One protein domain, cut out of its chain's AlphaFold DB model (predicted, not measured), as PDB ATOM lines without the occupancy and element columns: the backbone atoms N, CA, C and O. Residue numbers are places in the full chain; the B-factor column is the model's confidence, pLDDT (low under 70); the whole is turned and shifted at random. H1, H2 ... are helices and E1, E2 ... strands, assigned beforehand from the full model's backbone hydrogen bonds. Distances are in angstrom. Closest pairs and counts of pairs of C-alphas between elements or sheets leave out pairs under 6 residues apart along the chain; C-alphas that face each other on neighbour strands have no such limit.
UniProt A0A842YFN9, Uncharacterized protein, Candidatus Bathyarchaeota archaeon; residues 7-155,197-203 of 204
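Overview. This is residues 7 to 155 and 197 to 203 of the 204 residues of an uncharacterized protein of Candidatus Bathyarchaeota archaeon (UniProt A0A842YFN9). A twisted sheet of five strands forms the middle layer, with the last part of the long helix H1, residues 26 to 36, crossing one face and H2 and H3 over the other. Residues 7 to 19 of H1 stick out as an arm, and residues 95 to 101 and 103 to 108, of which 108 belongs to H5, stick out where the long loop runs from H4 to H5. The printed part has 156 residues, with named elements in the order H1 E1 H2 E2 H3 H4 H5 E3 E4 E5; the class is mixed, helices and strands. The sheet, in the order E1 E5 E4 E2 E3, has parallel and antiparallel pairs. The whole is only just loose, close to compact, with a radius of gyration of the C-alphas of 18.2 A and spans of 59 by 44 by 31 A.

Arrangement. E4, residues 148 to 153, is antiparallel to E2, residues 72 to 78, with N 76 and O 150 2.8 A apart. E5, residues 198 to 202, is antiparallel to E4, with N 151 and O 199 at 2.8 A. The edge strands are parallel to their neighbours: E1, residues 46 to 48, to E5, with N 202 and O 47 at 2.8 A, and E3, residues 125 to 130, to E2, with N 128 and O 75 at 2.7 A. These N and O pairs are within hydrogen-bond range. H2, residues 55 to 68, is on the sheet at a height of 7.8 A, along the strands, at 25 degrees to E4 on the local plane; their closest C-alphas, of Ile 65 and Gly 153, are 5.8 A apart. E1, H2 and E2 form a split strand-helix-strand unit, two strands running the same way with E5 and E4 between them, with a right-handed crossover. H3, residues 79 to 87, is on the same face, and its closest C-alpha to E3 is that of Arg 79, 4.9 A from that of Ala 129. On the opposite face H1, residues 7 to 36, runs across the strands at 90 degrees to E4 on the local plane, at a height of 12.6 A. H4, residues 89 to 92, and H5, residues 108 to 116, are not on the sheet; E2, H3, H4, H5 and E3 form a strand-helix-strand unit, parallel neighbour strands with helices between. Every O i to N i+4 pair is within hydrogen-bond range in H2 and H5, 25 of 26 in H1 and 1 of 5 in H3, which has 4 of 6 O i to N i+3 pairs within range; H4 is too short for an O i to N i+4 pair.

Along the chain. H1 is 44.5 A long, from C-alpha 7 at (271.373, 232.263, 260.347) to C-alpha 36 at (228.409, 233.877, 248.679). H2 is 19.9 A long and E2 18.2 A. E5 ends at C-alpha 202, (230.603, 230.931, 236.644).

Size, cuts and confidence. The C-alphas of Ile 7 and Ser 97, the two farthest apart, are 61.4 A apart. Residues 156 to 196 are not printed, and C-alphas 155 and 197 are 7.7 A apart across the cut. The links H4 to H5 and E3 to E4 are long. The mean pLDDT of the printed part is 70.0, with 64 residues under 70, among them 89 to 124.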
ATOM      1  N   ILE A   7     271.789 230.845 260.339       47.25
ATOM      2  CA  ILE A   7     271.373 232.263 260.347       47.25
ATOM      3  C   ILE A   7     270.525 232.590 259.103       47.25
ATOM      4  O   ILE A   7     269.647 233.445 259.157       47.25
ATOM      5  N   GLY A   8     270.720 231.860 257.997       45.66
ATOM      6  CA  GLY A   8     269.896 231.998 256.791       45.66
ATOM      7  C   GLY A   8     268.546 231.278 256.874       45.66
ATOM      8  O   GLY A   8     267.589 231.710 256.237       45.66
ATOM      9  N   THR A   9     268.450 230.217 257.682       60.91
ATOM     10  CA  THR A   9     267.251 229.372 257.822       60.91
ATOM     11  C   THR A   9     266.115 230.094 258.533       60.91
ATOM     12  O   THR A   9     264.974 229.998 258.097       60.91
ATOM     13  N   ILE A  10     266.390 230.866 259.587       61.06
ATOM     14  CA  ILE A  10     265.336 231.561 260.344       61.06
ATOM     15  C   ILE A  10     264.708 232.685 259.512       61.06
ATOM     16  O   ILE A  10     263.486 232.838 259.495       61.06
ATOM     17  N   GLU A  11     265.515 233.454 258.782       66.44
ATOM     18  CA  GLU A  11     265.003 234.521 257.919       66.44
ATOM     19  C   GLU A  11     264.257 233.951 256.703       66.44
ATOM     20  O   GLU A  11     263.168 234.431 256.377       66.44
ATOM     21  N   SER A  12     264.753 232.857 256.106       66.56
ATOM     22  CA  SER A  12     264.022 232.148 255.051       66.56
ATOM     23  C   SER A  12     262.723 231.523 255.561       66.56
ATOM     24  O   SER A  12     261.716 231.585 254.864       66.56
ATOM     25  N   LEU A  13     262.704 230.987 256.786       66.56
ATOM     26  CA  LEU A  13     261.503 230.420 257.408       66.56
ATOM     27  C   LEU A  13     260.474 231.501 257.735       66.56
ATOM     28  O   LEU A  13     259.283 231.284 257.527       66.56
ATOM     29  N   ARG A  14     260.904 232.689 258.175       65.94
ATOM     30  CA  ARG A  14     260.009 233.843 258.350       65.94
ATOM     31  C   ARG A  14     259.449 234.334 257.016       65.94
ATOM     32  O   ARG A  14     258.253 234.602 256.928       65.94
ATOM     33  N   ALA A  15     260.277 234.420 255.975       71.56
ATOM     34  CA  ALA A  15     259.832 234.801 254.635       71.56
ATOM     35  C   ALA A  15     258.844 233.777 254.048       71.56
ATOM     36  O   ALA A  15     257.812 234.158 253.495       71.56
ATOM     37  N   GLU A  16     259.115 232.483 254.226       70.88
ATOM     38  CA  GLU A  16     258.239 231.395 253.792       70.88
ATOM     39  C   GLU A  16     256.930 231.369 254.590       70.88
ATOM     40  O   GLU A  16     255.853 231.241 254.006       70.88
ATOM     41  N   ALA A  17     256.988 231.563 255.910       65.31
ATOM     42  CA  ALA A  17     255.800 231.670 256.750       65.31
ATOM     43  C   ALA A  17     254.933 232.870 256.342       65.31
ATOM     44  O   ALA A  17     253.710 232.755 256.310       65.31
ATOM     45  N   LEU A  18     255.541 234.007 255.979       69.38
ATOM     46  CA  LEU A  18     254.811 235.189 255.503       69.38
ATOM     47  C   LEU A  18     254.166 234.943 254.138       69.38
ATOM     48  O   LEU A  18     253.032 235.370 253.919       69.38
ATOM     49  N   ALA A  19     254.859 234.249 253.233       69.69
ATOM     50  CA  ALA A  19     254.297 233.849 251.946       69.69
ATOM     51  C   ALA A  19     253.099 232.903 252.134       69.69
ATOM     52  O   ALA A  19     252.015 233.176 251.622       69.69
ATOM     53  N   LYS A  20     253.244 231.869 252.972       70.00
ATOM     54  CA  LYS A  20     252.165 230.920 253.295       70.00
ATOM     55  C   LYS A  20     250.969 231.587 253.972       70.00
ATOM     56  O   LYS A  20     249.828 231.217 253.707       70.00
ATOM     57  N   LEU A  21     251.203 232.579 254.828       69.19
ATOM     58  CA  LEU A  21     250.134 233.334 255.481       69.19
ATOM     59  C   LEU A  21     249.357 234.182 254.455       69.19
ATOM     60  O   LEU A  21     248.124 234.173 254.460       69.19
ATOM     61  N   LYS A  22     250.050 234.829 253.507       69.44
ATOM     62  CA  LYS A  22     249.405 235.535 252.385       69.44
ATOM     63  C   LYS A  22     248.573 234.596 251.510       69.44
ATOM     64  O   LYS A  22     247.427 234.928 251.207       69.44
ATOM     65  N   ASP A  23     249.104 233.425 251.167       69.31
ATOM     66  CA  ASP A  23     248.378 232.410 250.395       69.31
ATOM     67  C   ASP A  23     247.131 231.923 251.149       69.31
ATOM     68  O   ASP A  23     246.053 231.774 250.565       69.31
ATOM     69  N   HIS A  24     247.237 231.752 252.472       72.12
ATOM     70  CA  HIS A  24     246.105 231.382 253.319       72.12
ATOM     71  C   HIS A  24     244.995 232.444 253.306       72.12
ATOM     72  O   HIS A  24     243.814 232.099 253.212       72.12
ATOM     73  N   TYR A  25     245.349 233.731 253.360       71.19
ATOM     74  CA  TYR A  25     244.377 234.823 253.248       71.19
ATOM     75  C   TYR A  25     243.715 234.881 251.882       71.19
ATOM     76  O   TYR A  25     242.492 234.983 251.809       71.19
ATOM     77  N   GLN A  26     244.492 234.764 250.807       72.06
ATOM     78  CA  GLN A  26     243.946 234.737 249.452       72.06
ATOM     79  C   GLN A  26     242.968 233.576 249.275       72.06
ATOM     80  O   GLN A  26     241.866 233.786 248.773       72.06
ATOM     81  N   ASN A  27     243.313 232.386 249.774       75.88
ATOM     82  CA  ASN A  27     242.419 231.234 249.771       75.88
ATOM     83  C   ASN A  27     241.118 231.523 250.529       75.88
ATOM     84  O   ASN A  27     240.029 231.343 249.982       75.88
ATOM     85  N   LYS A  28     241.200 232.008 251.770       73.38
ATOM     86  CA  LYS A  28     240.008 232.255 252.590       73.38
ATOM     87  C   LYS A  28     239.098 233.330 252.001       73.38
ATOM     88  O   LYS A  28     237.887 233.118 251.953       73.38
ATOM     89  N   VAL A  29     239.667 234.437 251.524       73.12
ATOM     90  CA  VAL A  29     238.909 235.523 250.887       73.12
ATOM     91  C   VAL A  29     238.263 235.029 249.599       73.12
ATOM     92  O   VAL A  29     237.055 235.173 249.429       73.12
ATOM     93  N   PHE A  30     239.028 234.391 248.714       73.06
ATOM     94  CA  PHE A  30     238.507 233.939 247.428       73.06
ATOM     95  C   PHE A  30     237.470 232.819 247.588       73.06
ATOM     96  O   PHE A  30     236.429 232.839 246.933       73.06
ATOM     97  N   THR A  31     237.678 231.899 248.534       77.38
ATOM     98  CA  THR A  31     236.692 230.872 248.884       77.38
ATOM     99  C   THR A  31     235.408 231.493 249.426       77.38
ATOM    100  O   THR A  31     234.328 231.129 248.965       77.38
ATOM    101  N   ALA A  32     235.487 232.459 250.345       73.88
ATOM    102  CA  ALA A  32     234.295 233.115 250.879       73.88
ATOM    103  C   ALA A  32     233.529 233.914 249.811       73.88
ATOM    104  O   ALA A  32     232.304 233.837 249.736       73.88
ATOM    105  N   LEU A  33     234.236 234.625 248.930       73.31
ATOM    106  CA  LEU A  33     233.618 235.299 247.786       73.31
ATOM    107  C   LEU A  33     232.978 234.291 246.815       73.31
ATOM    108  O   LEU A  33     231.892 234.519 246.293       73.31
ATOM    109  N   SER A  34     233.598 233.133 246.590       72.19
ATOM    110  CA  SER A  34     233.049 232.131 245.668       72.19
ATOM    111  C   SER A  34     231.771 231.450 246.182       72.19
ATOM    112  O   SER A  34     230.934 231.032 245.379       72.19
ATOM    113  N   THR A  35     231.601 231.336 247.506       76.25
ATOM    114  CA  THR A  35     230.441 230.670 248.122       76.25
ATOM    115  C   THR A  35     229.245 231.599 248.280       76.25
ATOM    116  O   THR A  35     228.104 231.142 248.193       76.25
ATOM    117  N   ILE A  36     229.481 232.895 248.499       76.19
ATOM    118  CA  ILE A  36     228.409 233.877 248.679       76.19
ATOM    119  C   ILE A  36     227.751 234.206 247.334       76.19
ATOM    120  O   ILE A  36     226.522 234.170 247.255       76.19
ATOM    121  N   TRP A  37     228.530 234.456 246.273       78.62
ATOM    122  CA  TRP A  37     227.995 234.848 244.964       78.62
ATOM    123  C   TRP A  37     227.531 233.634 244.162       78.62
ATOM    124  O   TRP A  37     228.311 232.945 243.506       78.62
ATOM    125  N   THR A  38     226.234 233.351 244.212       79.06
ATOM    126  CA  THR A  38     225.600 232.232 243.502       79.06
ATOM    127  C   THR A  38     224.276 232.672 242.893       79.06
ATOM    128  O   THR A  38     223.703 233.674 243.315       79.06
ATOM    129  N   ALA A  39     223.735 231.885 241.957       76.12
ATOM    130  CA  ALA A  39     222.417 232.148 241.372       76.12
ATOM    131  C   ALA A  39     221.294 232.219 242.425       76.12
ATOM    132  O   ALA A  39     220.294 232.890 242.203       76.12
ATOM    133  N   GLY A  40     221.453 231.530 243.561       76.75
ATOM    134  CA  GLY A  40     220.473 231.546 244.647       76.75
ATOM    135  C   GLY A  40     220.581 232.770 245.558       76.75
ATOM    136  O   GLY A  40     219.559 233.282 246.001       76.75
ATOM    137  N   ASN A  41     221.799 233.246 245.830       76.62
ATOM    138  CA  ASN A  41     222.035 234.326 246.795       76.62
ATOM    139  C   ASN A  41     222.102 235.714 246.143       76.62
ATOM    140  O   ASN A  41     221.691 236.700 246.749       76.62
ATOM    141  N   THR A  42     222.642 235.799 244.926       77.38
ATOM    142  CA  THR A  42     222.906 237.057 244.210       77.38
ATOM    143  C   THR A  42     222.541 236.911 242.726       77.38
ATOM    144  O   THR A  42     223.431 236.980 241.874       77.38
ATOM    145  N   PRO A  43     221.258 236.680 242.387       78.31
ATOM    146  CA  PRO A  43     220.836 236.393 241.013       78.31
ATOM    147  C   PRO A  43     221.164 237.527 240.031       78.31
ATOM    148  O   PRO A  43     221.537 237.255 238.897       78.31
ATOM    149  N   ASP A  44     221.105 238.784 240.475       81.75
ATOM    150  CA  ASP A  44     221.359 239.950 239.615       81.75
ATOM    151  C   ASP A  44     222.852 240.205 239.338       81.75
ATOM    152  O   ASP A  44     223.193 240.964 238.432       81.75
ATOM    153  N   ASN A  45     223.738 239.581 240.122       82.56
ATOM    154  CA  ASN A  45     225.191 239.770 240.067       82.56
ATOM    155  C   ASN A  45     225.942 238.450 239.858       82.56
ATOM    156  O   ASN A  45     227.129 238.334 240.179       82.56
ATOM    157  N   TYR A  46     225.235 237.430 239.371       85.75
ATOM    158  CA  TYR A  46     225.806 236.136 239.057       85.75
ATOM    159  C   TYR A  46     225.259 235.611 237.736       85.75
ATOM    160  O   TYR A  46     224.056 235.402 237.597       85.75
ATOM    161  N   THR A  47     226.164 235.288 236.817       87.81
ATOM    162  CA  THR A  47     225.824 234.587 235.576       87.81
ATOM    163  C   THR A  47     226.641 233.314 235.464       87.81
ATOM    164  O   THR A  47     227.865 233.335 235.575       87.81
ATOM    165  N   ASN A  48     225.969 232.190 235.221       85.69
ATOM    166  CA  ASN A  48     226.636 230.928 234.927       85.69
ATOM    167  C   ASN A  48     226.739 230.732 233.413       85.69
ATOM    168  O   ASN A  48     225.720 230.572 232.745       85.69
ATOM    169  N   LEU A  49     227.961 230.712 232.892       82.56
ATOM    170  CA  LEU A  49     228.240 230.481 231.475       82.56
ATOM    171  C   LEU A  49     228.292 228.987 231.136       82.56
ATOM    172  O   LEU A  49     228.132 228.622 229.972       82.56
ATOM    173  N   GLY A  50     228.551 228.121 232.126       76.56
ATOM    174  CA  GLY A  50     228.677 226.665 231.948       76.56
ATOM    175  C   GLY A  50     229.762 226.227 230.951       76.56
ATOM    176  O   GLY A  50     229.827 225.056 230.588       76.56
ATOM    177  N   THR A  51     230.578 227.169 230.479       80.81
ATOM    178  CA  THR A  51     231.604 227.043 229.438       80.81
ATOM    179  C   THR A  51     232.727 228.046 229.733       80.81
ATOM    180  O   THR A  51     232.665 228.768 230.731       80.81
ATOM    181  N   ALA A  52     233.765 228.088 228.893       81.88
ATOM    182  CA  ALA A  52     234.831 229.082 229.010       81.88
ATOM    183  C   ALA A  52     234.291 230.521 228.906       81.88
ATOM    184  O   ALA A  52     233.285 230.778 228.245       81.88
ATOM    185  N   ILE A  53     234.997 231.470 229.527       83.06
ATOM    186  CA  ILE A  53     234.632 232.889 229.482       83.06
ATOM    187  C   ILE A  53     234.566 233.414 228.039       83.06
ATOM    188  O   ILE A  53     235.453 233.148 227.222       83.06
ATOM    189  N   THR A  54     233.519 234.182 227.735       83.81
ATOM    190  CA  THR A  54     233.318 234.870 226.451       83.81
ATOM    191  C   THR A  54     233.542 236.374 226.616       83.81
ATOM    192  O   THR A  54     233.383 236.909 227.715       83.81
ATOM    193  N   SER A  55     233.914 237.069 225.536       81.19
ATOM    194  CA  SER A  55     234.136 238.522 225.577       81.19
ATOM    195  C   SER A  55     232.859 239.276 225.940       81.19
ATOM    196  O   SER A  55     232.902 240.131 226.811       81.19
ATOM    197  N   THR A  56     231.719 238.882 225.364       84.69
ATOM    198  CA  THR A  56     230.410 239.493 225.639       84.69
ATOM    199  C   THR A  56     230.027 239.375 227.110       84.69
ATOM    200  O   THR A  56     229.675 240.367 227.725       84.69
ATOM    201  N   ALA A  57     230.185 238.196 227.723       85.12
ATOM    202  CA  ALA A  57     229.848 238.029 229.136       85.12
ATOM    203  C   ALA A  57     230.744 238.863 230.067       85.12
ATOM    204  O   ALA A  57     230.308 239.284 231.137       85.12
ATOM    205  N   LEU A  58     232.003 239.084 229.677       83.62
ATOM    206  CA  LEU A  58     232.925 239.930 230.429       83.62
ATOM    207  C   LEU A  58     232.617 241.422 230.234       83.62
ATOM    208  O   LEU A  58     232.700 242.178 231.196       83.62
ATOM    209  N   GLU A  59     232.246 241.835 229.023       86.19
ATOM    210  CA  GLU A  59     231.787 243.194 228.714       86.19
ATOM    211  C   GLU A  59     230.504 243.529 229.483       86.19
ATOM    212  O   GLU A  59     230.496 244.518 230.212       86.19
ATOM    213  N   ASP A  60     229.495 242.655 229.438       87.06
ATOM    214  CA  ASP A  60     228.237 242.808 230.180       87.06
ATOM    215  C   ASP A  60     228.492 242.911 231.695       87.06
ATOM    216  O   ASP A  60     227.884 243.723 232.392       87.06
ATOM    217  N   ALA A  61     229.431 242.116 232.226       84.38
ATOM    218  CA  ALA A  61     229.817 242.173 233.635       84.38
ATOM    219  C   ALA A  61     230.515 243.495 234.003       84.38
ATOM    220  O   ALA A  61     230.268 244.045 235.077       84.38
ATOM    221  N   ILE A  62     231.386 244.016 233.132       83.94
ATOM    222  CA  ILE A  62     232.063 245.305 233.335       83.94
ATOM    223  C   ILE A  62     231.066 246.459 233.238       83.94
ATOM    224  O   ILE A  62     231.092 247.349 234.087       83.94
ATOM    225  N   GLU A  63     230.179 246.446 232.243       86.19
ATOM    226  CA  GLU A  63     229.130 247.452 232.075       86.19
ATOM    227  C   GLU A  63     228.201 247.464 233.285       86.19
ATOM    228  O   GLU A  63     228.007 248.514 233.898       86.19
ATOM    229  N   ARG A  64     227.753 246.288 233.734       84.62
ATOM    230  CA  ARG A  64     226.937 246.159 234.941       84.62
ATOM    231  C   ARG A  64     227.604 246.783 236.164       84.62
ATOM    232  O   ARG A  64     226.945 247.496 236.914       84.62
ATOM    233  N   ILE A  65     228.898 246.543 236.368       85.31
ATOM    234  CA  ILE A  65     229.642 247.134 237.489       85.31
ATOM    235  C   ILE A  65     229.854 248.639 237.318       85.31
ATOM    236  O   ILE A  65     229.807 249.371 238.307       85.31
ATOM    237  N   ASN A  66     230.060 249.123 236.096       84.56
ATOM    238  CA  ASN A  66     230.141 250.558 235.818       84.56
ATOM    239  C   ASN A  66     228.800 251.274 236.050       84.56
ATOM    240  O   ASN A  66     228.797 252.458 236.373       84.56
ATOM    241  N   GLU A  67     227.671 250.579 235.902       84.44
ATOM    242  CA  GLU A  67     226.347 251.112 236.239       84.44
ATOM    243  C   GLU A  67     226.072 251.101 237.748       84.44
ATOM    244  O   GLU A  67     225.432 252.017 238.268       84.44
ATOM    245  N   THR A  68     226.522 250.065 238.465       80.81
ATOM    246  CA  THR A  68     226.234 249.901 239.901       80.81
ATOM    247  C   THR A  68     227.259 250.567 240.818       80.81
ATOM    248  O   THR A  68     226.976 250.788 241.997       80.81
ATOM    249  N   THR A  69     228.449 250.896 240.311       81.75
ATOM    250  CA  THR A  69     229.549 251.508 241.073       81.75
ATOM    251  C   THR A  69     230.203 252.652 240.302       81.75
ATOM    252  O   THR A  69     229.882 252.908 239.151       81.75
ATOM    253  N   SER A  70     231.166 253.342 240.919       79.56
ATOM    254  CA  SER A  70     231.948 254.405 240.266       79.56
ATOM    255  C   SER A  70     232.928 253.906 239.189       79.56
ATOM    256  O   SER A  70     233.635 254.715 238.593       79.56
ATOM    257  N   GLY A  71     232.956 252.596 238.922       79.81
ATOM    258  CA  GLY A  71     233.727 251.984 237.847       79.81
ATOM    259  C   GLY A  71     234.302 250.623 238.232       79.81
ATOM    260  O   GLY A  71     234.603 250.358 239.399       79.81
ATOM    261  N   ALA A  72     234.497 249.758 237.240       81.38
ATOM    262  CA  ALA A  72     235.175 248.479 237.400       81.38
ATOM    263  C   ALA A  72     236.675 248.687 237.669       81.38
ATOM    264  O   ALA A  72     237.397 249.297 236.877       81.38
ATOM    265  N   LYS A  73     237.155 248.159 238.798       81.25
ATOM    266  CA  LYS A  73     238.522 248.360 239.290       81.25
ATOM    267  C   LYS A  73     239.435 247.175 239.018       81.25
ATOM    268  O   LYS A  73     240.628 247.384 238.809       81.25
ATOM    269  N   ALA A  74     238.913 245.950 239.046       81.44
ATOM    270  CA  ALA A  74     239.706 244.753 238.786       81.44
ATOM    271  C   ALA A  74     238.855 243.581 238.288       81.44
ATOM    272  O   ALA A  74     237.718 243.399 238.718       81.44
ATOM    273  N   ILE A  75     239.453 242.748 237.436       82.31
ATOM    274  CA  ILE A  75     238.940 241.422 237.072       82.31
ATOM    275  C   ILE A  75     239.822 240.394 237.776       82.31
ATOM    276  O   ILE A  75     241.018 240.335 237.512       82.31
ATOM    277  N   VAL A  76     239.256 239.593 238.671       83.50
ATOM    278  CA  VAL A  76     239.984 238.624 239.497       83.50
ATOM    279  C   VAL A  76     239.511 237.214 239.181       83.50
ATOM    280  O   VAL A  76     238.316 236.948 239.108       83.50
ATOM    281  N   GLY A  77     240.442 236.286 239.027       82.19
ATOM    282  CA  GLY A  77     240.129 234.880 238.798       82.19
ATOM    283  C   GLY A  77     241.385 234.030 238.789       82.19
ATOM    284  O   GLY A  77     242.507 234.548 238.836       82.19
ATOM    285  N   LEU A  78     241.210 232.714 238.720       79.00
ATOM    286  CA  LEU A  78     242.341 231.819 238.526       79.00
ATOM    287  C   LEU A  78     242.933 231.994 237.133       79.00
ATOM    288  O   LEU A  78     242.228 232.236 236.152       79.00
ATOM    289  N   ARG A  79     244.253 231.835 237.030       75.25
ATOM    290  CA  ARG A  79     244.964 231.966 235.754       75.25
ATOM    291  C   ARG A  79     244.408 231.027 234.677       75.25
ATOM    292  O   ARG A  79     244.311 231.444 233.527       75.25
ATOM    293  N   SER A  80     244.012 229.803 235.032       77.44
ATOM    294  CA  SER A  80     243.364 228.855 234.107       77.44
ATOM    295  C   SER A  80     242.096 229.438 233.485       77.44
ATOM    296  O   SER A  80     241.902 229.354 232.274       77.44
ATOM    297  N   ASP A  81     241.291 230.096 234.310       79.88
ATOM    298  CA  ASP A  81     239.955 230.575 233.964       79.88
ATOM    299  C   ASP A  81     240.039 231.897 233.185       79.88
ATOM    300  O   ASP A  81     239.214 232.175 232.319       79.88
ATOM    301  N   LEU A  82     241.087 232.688 233.440       78.88
ATOM    302  CA  LEU A  82     241.371 233.953 232.755       78.88
ATOM    303  C   LEU A  82     242.178 233.782 231.458       78.88
ATOM    304  O   LEU A  82     242.206 234.693 230.631       78.88
ATOM    305  N   THR A  83     242.822 232.631 231.239       77.56
ATOM    306  CA  THR A  83     243.619 232.364 230.025       77.56
ATOM    307  C   THR A  83     242.840 232.607 228.720       77.56
ATOM    308  O   THR A  83     243.418 233.203 227.805       77.56
ATOM    309  N   PRO A  84     241.551 232.228 228.584       77.38
ATOM    310  CA  PRO A  84     240.779 232.486 227.368       77.38
ATOM    311  C   PRO A  84     240.638 233.971 227.005       77.38
ATOM    312  O   PRO A  84     240.496 234.270 225.821       77.38
ATOM    313  N   ILE A  85     240.767 234.899 227.965       74.50
ATOM    314  CA  ILE A  85     240.694 236.352 227.714       74.50
ATOM    315  C   ILE A  85     241.803 236.806 226.761       74.50
ATOM    316  O   ILE A  85     241.591 237.672 225.915       74.50
ATOM    317  N   THR A  86     242.967 236.151 226.811       68.69
ATOM    318  CA  THR A  86     244.081 236.418 225.885       68.69
ATOM    319  C   THR A  86     243.760 236.070 224.431       68.69
ATOM    320  O   THR A  86     244.558 236.361 223.552       68.69
ATOM    321  N   LYS A  87     242.622 235.434 224.138       70.19
ATOM    322  CA  LYS A  87     242.183 235.119 222.769       70.19
ATOM    323  C   LYS A  87     241.121 236.088 222.248       70.19
ATOM    324  O   LYS A  87     240.680 235.932 221.115       70.19
ATOM    325  N   PHE A  88     240.687 237.059 223.049       72.31
ATOM    326  CA  PHE A  88     239.673 238.022 222.626       72.31
ATOM    327  C   PHE A  88     240.283 239.042 221.654       72.31
ATOM    328  O   PHE A  88     241.344 239.602 221.925       72.31
ATOM    329  N   GLY A  89     239.602 239.329 220.539       60.12
ATOM    330  CA  GLY A  89     240.072 240.308 219.542       60.12
ATOM    331  C   GLY A  89     240.278 241.714 220.127       60.12
ATOM    332  O   GLY A  89     241.232 242.414 219.789       60.12
ATOM    333  N   ALA A  90     239.454 242.096 221.110       60.12
ATOM    334  CA  ALA A  90     239.574 243.359 221.841       60.12
ATOM    335  C   ALA A  90     240.770 243.415 222.817       60.12
ATOM    336  O   ALA A  90     241.187 244.507 223.196       60.12
ATOM    337  N   PHE A  91     241.352 242.272 223.201       59.31
ATOM    338  CA  PHE A  91     242.522 242.221 224.090       59.31
ATOM    339  C   PHE A  91     243.808 242.667 223.378       59.31
ATOM    340  O   PHE A  91     244.676 243.285 223.990       59.31
ATOM    341  N   TRP A  92     243.912 242.405 222.072       59.59
ATOM    342  CA  TRP A  92     245.076 242.773 221.251       59.59
ATOM    343  C   TRP A  92     244.877 244.061 220.451       59.59
ATOM    344  O   TRP A  92     245.800 244.517 219.778       59.59
ATOM    345  N   GLY A  93     243.677 244.644 220.515       52.75
ATOM    346  CA  GLY A  93     243.255 245.694 219.603       52.75
ATOM    347  C   GLY A  93     243.203 245.161 218.173       52.75
ATOM    348  O   GLY A  93     244.134 245.357 217.392       52.75
ATOM    349  N   GLU A  94     242.109 244.517 217.787       46.06
ATOM    350  CA  GLU A  94     241.866 244.247 216.370       46.06
ATOM    351  C   GLU A  94     241.485 245.543 215.645       46.06
ATOM    352  O   GLU A  94     240.380 246.067 215.761       46.06
ATOM    353  N   ASP A  95     242.453 246.064 214.890       42.94
ATOM    354  CA  ASP A  95     242.179 246.776 213.649       42.94
ATOM    355  C   ASP A  95     241.817 245.695 212.624       42.94
ATOM    356  O   ASP A  95     242.660 244.892 212.219       42.94
ATOM    357  N   SER A  96     240.544 245.621 212.251       41.78
ATOM    358  CA  SER A  96     240.012 244.671 211.272       41.78
ATOM    359  C   SER A  96     240.394 245.023 209.825       41.78
ATOM    360  O   SER A  96     239.727 244.600 208.879       41.78
ATOM    361  N   SER A  97     241.484 245.771 209.612       43.22
ATOM    362  CA  SER A  97     241.928 246.160 208.279       43.22
ATOM    363  C   SER A  97     243.450 246.157 208.093       43.22
ATOM    364  O   SER A  97     244.147 247.130 208.339       43.22
ATOM    365  N   GLY A  98     243.964 245.071 207.509       39.72
ATOM    366  CA  GLY A  98     245.184 245.125 206.698       39.72
ATOM    367  C   GLY A  98     246.514 244.926 207.437       39.72
ATOM    368  O   GLY A  98     246.901 245.647 208.346       39.72
ATOM    369  N   ILE A  99     247.269 243.956 206.935       47.56
ATOM    370  CA  ILE A  99     248.544 243.391 207.405       47.56
ATOM    371  C   ILE A  99     249.739 244.366 207.609       47.56
ATOM    372  O   ILE A  99     250.845 243.899 207.858       47.56
ATOM    373  N   THR A 100     249.618 245.699 207.575       42.84
ATOM    374  CA  THR A 100     250.827 246.554 207.426       42.84
ATOM    375  C   THR A 100     250.981 247.817 208.284       42.84
ATOM    376  O   THR A 100     251.911 248.569 208.006       42.84
ATOM    377  N   SER A 101     250.194 248.087 209.334       41.25
ATOM    378  CA  SER A 101     250.315 249.395 210.034       41.25
ATOM    379  C   SER A 101     250.452 249.407 211.564       41.25
ATOM    380  O   SER A 101     250.669 250.486 212.110       41.25
ATOM    381  N   ARG A 102     250.419 248.276 212.289       44.97
ATOM    382  CA  ARG A 102     250.396 248.298 213.776       44.97
ATOM    383  C   ARG A 102     251.656 247.849 214.527       44.97
ATOM    384  O   ARG A 102     251.668 247.865 215.751       44.97
ATOM    385  N   TRP A 103     252.755 247.557 213.831       45.81
ATOM    386  CA  TRP A 103     254.038 247.197 214.469       45.81
ATOM    387  C   TRP A 103     254.841 248.400 215.008       45.81
ATOM    388  O   TRP A 103     255.956 248.221 215.488       45.81
ATOM    389  N   ALA A 104     254.309 249.626 214.944       45.44
ATOM    390  CA  ALA A 104     255.040 250.845 215.315       45.44
ATOM    391  C   ALA A 104     254.843 251.304 216.775       45.44
ATOM    392  O   ALA A 104     255.393 252.327 217.170       45.44
ATOM    393  N   GLY A 105     254.086 250.559 217.582       47.50
ATOM    394  CA  GLY A 105     253.834 250.882 218.987       47.50
ATOM    395  C   GLY A 105     253.617 249.630 219.823       47.50
ATOM    396  O   GLY A 105     252.648 249.557 220.568       47.50
ATOM    397  N   ILE A 106     254.476 248.619 219.652       50.22
ATOM    398  CA  ILE A 106     254.547 247.459 220.555       50.22
ATOM    399  C   ILE A 106     255.154 247.973 221.859       50.22
ATOM    400  O   ILE A 106     256.357 247.918 222.103       50.22
ATOM    401  N   ASP A 107     254.259 248.620 222.594       54.31
ATOM    402  CA  ASP A 107     254.441 249.358 223.825       54.31
ATOM    403  C   ASP A 107     255.040 248.432 224.879       54.31
ATOM    404  O   ASP A 107     254.711 247.245 224.949       54.31
ATOM    405  N   SER A 108     255.904 248.975 225.726       53.97
ATOM    406  CA  SER A 108     256.576 248.285 226.837       53.97
ATOM    407  C   SER A 108     255.661 247.352 227.648       53.97
ATOM    408  O   SER A 108     256.116 246.301 228.093       53.97
ATOM    409  N   GLN A 109     254.371 247.681 227.745       48.88
ATOM    410  CA  GLN A 109     253.312 246.906 228.395       48.88
ATOM    411  C   GLN A 109     253.052 245.538 227.747       48.88
ATOM    412  O   GLN A 109     252.806 244.564 228.453       48.88
ATOM    413  N   LEU A 110     253.140 245.421 226.418       51.62
ATOM    414  CA  LEU A 110     252.978 244.139 225.723       51.62
ATOM    415  C   LEU A 110     254.187 243.229 225.976       51.62
ATOM    416  O   LEU A 110     254.034 242.025 226.181       51.62
ATOM    417  N   SER A 111     255.387 243.821 226.025       51.75
ATOM    418  CA  SER A 111     256.607 243.102 226.403       51.75
ATOM    419  C   SER A 111     256.589 242.694 227.877       51.75
ATOM    420  O   SER A 111     257.036 241.601 228.199       51.75
ATOM    421  N   GLU A 112     255.998 243.510 228.754       47.94
ATOM    422  CA  GLU A 112     255.845 243.223 230.181       47.94
ATOM    423  C   GLU A 112     254.819 242.110 230.418       47.94
ATOM    424  O   GLU A 112     255.104 241.190 231.174       47.94
ATOM    425  N   VAL A 113     253.682 242.095 229.712       52.38
ATOM    426  CA  VAL A 113     252.703 240.988 229.761       52.38
ATOM    427  C   VAL A 113     253.317 239.682 229.242       52.38
ATOM    428  O   VAL A 113     253.117 238.626 229.846       52.38
ATOM    429  N   MET A 114     254.112 239.741 228.168       48.19
ATOM    430  CA  MET A 114     254.825 238.572 227.635       48.19
ATOM    431  C   MET A 114     256.008 238.118 228.514       48.19
ATOM    432  O   MET A 114     256.279 236.922 228.567       48.19
ATOM    433  N   GLN A 115     256.702 239.029 229.211       46.88
ATOM    434  CA  GLN A 115     257.840 238.708 230.090       46.88
ATOM    435  C   GLN A 115     257.420 238.280 231.499       46.88
ATOM    436  O   GLN A 115     258.043 237.394 232.077       46.88
ATOM    437  N   THR A 116     256.385 238.898 232.069       51.25
ATOM    438  CA  THR A 116     255.916 238.602 233.432       51.25
ATOM    439  C   THR A 116     254.884 237.478 233.443       51.25
ATOM    440  O   THR A 116     254.796 236.748 234.430       51.25
ATOM    441  N   GLY A 117     254.117 237.296 232.361       46.81
ATOM    442  CA  GLY A 117     252.989 236.361 232.317       46.81
ATOM    443  C   GLY A 117     251.785 236.829 233.146       46.81
ATOM    444  O   GLY A 117     250.959 236.009 233.558       46.81
ATOM    445  N   TRP A 118     251.706 238.127 233.460       53.47
ATOM    446  CA  TRP A 118     250.621 238.719 234.243       53.47
ATOM    447  C   TRP A 118     249.620 239.324 233.260       53.47
ATOM    448  O   TRP A 118     249.980 240.146 232.422       53.47
ATOM    449  N   LEU A 119     248.381 238.827 233.290       58.69
ATOM    450  CA  LEU A 119     247.339 239.210 232.340       58.69
ATOM    451  C   LEU A 119     247.123 240.735 232.351       58.69
ATOM    452  O   LEU A 119     247.078 241.350 233.410       58.69
ATOM    453  N   GLY A 120     247.032 241.323 231.154       64.88
ATOM    454  CA  GLY A 120     246.970 242.769 230.926       64.88
ATOM    455  C   GLY A 120     245.649 243.434 231.338       64.88
ATOM    456  O   GLY A 120     244.960 243.003 232.258       64.88
ATOM    457  N   LYS A 121     245.279 244.525 230.658       67.50
ATOM    458  CA  LYS A 121     243.990 245.208 230.864       67.50
ATOM    459  C   LYS A 121     242.975 244.743 229.822       67.50
ATOM    460  O   LYS A 121     243.325 244.619 228.654       67.50
ATOM    461  N   PHE A 122     241.722 244.553 230.221       67.88
ATOM    462  CA  PHE A 122     240.602 244.334 229.305       67.88
ATOM    463  C   PHE A 122     239.573 245.446 229.508       67.88
ATOM    464  O   PHE A 122     239.154 245.708 230.632       67.88
ATOM    465  N   TYR A 123     239.228 246.151 228.428       66.56
ATOM    466  CA  TYR A 123     238.287 247.278 228.452       66.56
ATOM    467  C   TYR A 123     238.627 248.365 229.499       66.56
ATOM    468  O   TYR A 123     237.765 248.916 230.174       66.56
ATOM    469  N   GLY A 124     239.924 248.649 229.676       66.44
ATOM    470  CA  GLY A 124     240.428 249.616 230.664       66.44
ATOM    471  C   GLY A 124     240.565 249.078 232.095       66.44
ATOM    472  O   GLY A 124     241.242 249.712 232.906       66.44
ATOM    473  N   VAL A 125     240.027 247.890 232.387       74.25
ATOM    474  CA  VAL A 125     240.058 247.254 233.712       74.25
ATOM    475  C   VAL A 125     241.264 246.308 233.823       74.25
ATOM    476  O   VAL A 125     241.467 245.472 232.938       74.25
ATOM    477  N   PRO A 126     242.103 246.408 234.871       76.31
ATOM    478  CA  PRO A 126     243.233 245.501 235.067       76.31
ATOM    479  C   PRO A 126     242.781 244.087 235.452       76.31
ATOM    480  O   PRO A 126     241.888 243.912 236.286       76.31
ATOM    481  N   ILE A 127     243.434 243.077 234.873       77.31
ATOM    482  CA  ILE A 127     243.217 241.669 235.210       77.31
ATOM    483  C   ILE A 127     244.234 241.241 236.272       77.31
ATOM    484  O   ILE A 127     245.439 241.417 236.122       77.31
ATOM    485  N   ILE A 128     243.745 240.636 237.347       77.88
ATOM    486  CA  ILE A 128     244.538 240.070 238.431       77.88
ATOM    487  C   ILE A 128     244.345 238.557 238.398       77.88
ATOM    488  O   ILE A 128     243.307 238.024 238.795       77.88
ATOM    489  N   ALA A 129     245.366 237.862 237.907       75.00
ATOM    490  CA  ALA A 129     245.363 236.413 237.830       75.00
ATOM    491  C   ALA A 129     245.973 235.797 239.084       75.00
ATOM    492  O   ALA A 129     247.154 235.998 239.371       75.00
ATOM    493  N   LEU A 130     245.173 235.011 239.799       73.56
ATOM    494  CA  LEU A 130     245.636 234.214 240.923       73.56
ATOM    495  C   LEU A 130     246.245 232.909 240.401       73.56
ATOM    496  O   LEU A 130     245.683 232.239 239.529       73.56
ATOM    497  N   ASN A 131     247.411 232.554 240.933       72.56
ATOM    498  CA  ASN A 131     247.999 231.244 240.693       72.56
ATOM    499  C   ASN A 131     247.343 230.227 241.615       72.56
ATOM    500  O   ASN A 131     247.057 230.535 242.769       72.56
ATOM    501  N   GLN A 132     247.136 229.014 241.106       66.69
ATOM    502  CA  GLN A 132     246.620 227.937 241.933       66.69
ATOM    503  C   GLN A 132     247.644 227.610 243.022       66.69
ATOM    504  O   GLN A 132     248.794 227.284 242.716       66.69
ATOM    505  N   THR A 133     247.231 227.713 244.281       65.75
ATOM    506  CA  THR A 133     248.019 227.242 245.417       65.75
ATOM    507  C   THR A 133     247.649 225.790 245.702       65.75
ATOM    508  O   THR A 133     246.499 225.368 245.536       65.75
ATOM    509  N   TYR A 134     248.645 224.996 246.085       66.31
ATOM    510  CA  TYR A 134     248.486 223.574 246.368       66.31
ATOM    511  C   TYR A 134     248.919 223.302 247.804       66.31
ATOM    512  O   TYR A 134     249.941 223.819 248.251       66.31
ATOM    513  N   ASN A 135     248.139 222.501 248.536       56.25
ATOM    514  CA  ASN A 135     248.397 222.229 249.956       56.25
ATOM    515  C   ASN A 135     249.712 221.467 250.188       56.25
ATOM    516  O   ASN A 135     250.339 221.600 251.235       56.25
ATOM    517  N   ASN A 136     250.117 220.646 249.218       53.84
ATOM    518  CA  ASN A 136     251.327 219.844 249.296       53.84
ATOM    519  C   ASN A 136     251.890 219.584 247.892       53.84
ATOM    520  O   ASN A 136     251.116 219.458 246.939       53.84
ATOM    521  N   ALA A 137     253.216 219.477 247.775       54.56
ATOM    522  CA  ALA A 137     253.891 219.217 246.500       54.56
ATOM    523  C   ALA A 137     253.535 217.840 245.911       54.56
ATOM    524  O   ALA A 137     253.570 217.677 244.697       54.56
ATOM    525  N   ASP A 138     253.147 216.887 246.763       48.09
ATOM    526  CA  ASP A 138     252.882 215.501 246.361       48.09
ATOM    527  C   ASP A 138     251.406 215.210 246.043       48.09
ATOM    528  O   ASP A 138     251.115 214.301 245.273       48.09
ATOM    529  N   ASP A 139     250.468 215.971 246.619       55.69
ATOM    530  CA  ASP A 139     249.027 215.655 246.559       55.69
ATOM    531  C   ASP A 139     248.241 216.617 245.648       55.69
ATOM    532  O   ASP A 139     247.078 216.375 245.340       55.69
ATOM    533  N   TYR A 140     248.864 217.726 245.212       57.97
ATOM    534  CA  TYR A 140     248.293 218.733 244.299       57.97
ATOM    535  C   TYR A 140     246.817 219.083 244.573       57.97
ATOM    536  O   TYR A 140     246.040 219.373 243.659       57.97
ATOM    537  N   THR A 141     246.411 219.106 245.845       62.22
ATOM    538  CA  THR A 141     245.048 219.480 246.222       62.22
ATOM    539  C   THR A 141     244.871 220.982 246.028       62.22
ATOM    540  O   THR A 141     245.496 221.799 246.708       62.22
ATOM    541  N   ALA A 142     244.045 221.326 245.038       64.19
ATOM    542  CA  ALA A 142     243.681 222.687 244.672       64.19
ATOM    543  C   ALA A 142     243.081 223.425 245.872       64.19
ATOM    544  O   ALA A 142     242.057 223.009 246.417       64.19
ATOM    545  N   GLN A 143     243.724 224.516 246.279       66.44
ATOM    546  CA  GLN A 143     243.274 225.306 247.417       66.44
ATOM    547  C   GLN A 143     242.333 226.447 247.034       66.44
ATOM    548  O   GLN A 143     241.507 226.825 247.863       66.44
ATOM    549  N   LEU A 144     242.416 226.976 245.807       69.00
ATOM    550  CA  LEU A 144     241.465 227.976 245.328       69.00
ATOM    551  C   LEU A 144     240.361 227.306 244.496       69.00
ATOM    552  O   LEU A 144     240.665 226.469 243.635       69.00
ATOM    553  N   PRO A 145     239.089 227.681 244.718       70.00
ATOM    554  CA  PRO A 145     237.979 227.220 243.893       70.00
ATOM    555  C   PRO A 145     238.173 227.613 242.424       70.00
ATOM    556  O   PRO A 145     238.447 228.766 242.111       70.00
ATOM    557  N   THR A 146     238.013 226.651 241.518       77.12
ATOM    558  CA  THR A 146     238.005 226.879 240.069       77.12
ATOM    559  C   THR A 146     236.620 227.252 239.564       77.12
ATOM    560  O   THR A 146     235.611 227.060 240.249       77.12
ATOM    561  N   GLY A 147     236.570 227.796 238.352       77.31
ATOM    562  CA  GLY A 147     235.313 228.055 237.666       77.31
ATOM    563  C   GLY A 147     234.667 229.382 238.046       77.31
ATOM    564  O   GLY A 147     233.458 229.546 237.883       77.31
ATOM    565  N   ARG A 148     235.430 230.326 238.612       80.88
ATOM    566  CA  ARG A 148     234.896 231.595 239.125       80.88
ATOM    567  C   ARG A 148     235.780 232.763 238.720       80.88
ATOM    568  O   ARG A 148     236.949 232.838 239.092       80.88
ATOM    569  N   ILE A 149     235.178 233.704 238.005       83.69
ATOM    570  CA  ILE A 149     235.786 234.984 237.638       83.69
ATOM    571  C   ILE A 149     234.925 236.087 238.246       83.69
ATOM    572  O   ILE A 149     233.699 236.015 238.210       83.69
ATOM    573  N   MET A 150     235.551 237.088 238.847       85.50
ATOM    574  CA  MET A 150     234.881 238.171 239.558       85.50
ATOM    575  C   MET A 150     235.312 239.512 238.981       85.50
ATOM    576  O   MET A 150     236.502 239.791 238.873       85.50
ATOM    577  N   VAL A 151     234.345 240.354 238.647       83.19
ATOM    578  CA  VAL A 151     234.568 241.763 238.325       83.19
ATOM    579  C   VAL A 151     234.234 242.569 239.572       83.19
ATOM    580  O   VAL A 151     233.134 242.453 240.112       83.19
ATOM    581  N   ILE A 152     235.201 243.343 240.052       84.25
ATOM    582  CA  ILE A 152     235.116 244.099 241.302       84.25
ATOM    583  C   ILE A 152     235.124 245.588 240.963       84.25
ATOM    584  O   ILE A 152     236.047 246.080 240.308       84.25
ATOM    585  N   GLY A 153     234.092 246.292 241.414       81.44
ATOM    586  CA  GLY A 153     233.942 247.737 241.300       81.44
ATOM    587  C   GLY A 153     234.753 248.526 242.324       81.44
ATOM    588  O   GLY A 153     235.558 247.990 243.091       81.44
ATOM    589  N   GLU A 154     234.541 249.833 242.349       79.81
ATOM    590  CA  GLU A 154     235.128 250.712 243.356       79.81
ATOM    591  C   GLU A 154     234.349 250.661 244.686       79.81
ATOM    592  O   GLU A 154     233.126 250.557 244.695       79.81
ATOM    593  N   ASN A 155     235.065 250.752 245.818       77.56
ATOM    594  CA  ASN A 155     234.500 250.833 247.178       77.56
ATOM    595  C   ASN A 155     233.494 249.721 247.522       77.56
ATOM    596  O   ASN A 155     232.451 249.948 248.127       77.56
ATOM    597  N   GLY A 197     228.556 245.825 243.940       80.88
ATOM    598  CA  GLY A 197     229.810 246.130 243.273       80.88
ATOM    599  C   GLY A 197     230.677 244.916 242.942       80.88
ATOM    600  O   GLY A 197     231.798 245.102 242.483       80.88
ATOM    601  N   ILE A 198     230.194 243.686 243.154       83.12
ATOM    602  CA  ILE A 198     230.866 242.467 242.680       83.12
ATOM    603  C   ILE A 198     229.941 241.722 241.740       83.12
ATOM    604  O   ILE A 198     228.833 241.359 242.132       83.12
ATOM    605  N   TYR A 199     230.439 241.430 240.543       85.69
ATOM    606  CA  TYR A 199     229.773 240.581 239.569       85.69
ATOM    607  C   TYR A 199     230.566 239.293 239.387       85.69
ATOM    608  O   TYR A 199     231.771 239.334 239.142       85.69
ATOM    609  N   CYS A 200     229.911 238.141 239.508       86.88
ATOM    610  CA  CYS A 200     230.561 236.840 239.414       86.88
ATOM    611  C   CYS A 200     230.104 236.071 238.169       86.88
ATOM    612  O   CYS A 200     228.914 235.858 237.938       86.88
ATOM    613  N   LEU A 201     231.075 235.610 237.388       86.44
ATOM    614  CA  LEU A 201     230.898 234.722 236.250       86.44
ATOM    615  C   LEU A 201     231.297 233.299 236.653       86.44
ATOM    616  O   LEU A 201     232.432 233.053 237.072       86.44
ATOM    617  N   GLY A 202     230.356 232.365 236.528       84.12
ATOM    618  CA  GLY A 202     230.603 230.931 236.644       84.12
ATOM    619  C   GLY A 202     231.082 230.355 235.314       84.12
ATOM    620  O   GLY A 202     230.391 230.502 234.306       84.12
ATOM    621  N   VAL A 203     232.239 229.698 235.309       81.81
ATOM    622  CA  VAL A 203     232.820 229.001 234.150       81.81
ATOM    623  C   VAL A 203     233.079 227.532 234.494       81.81
ATOM    624  O   VAL A 203     233.200 227.189 235.670       81.81
TER     625      VAL A 203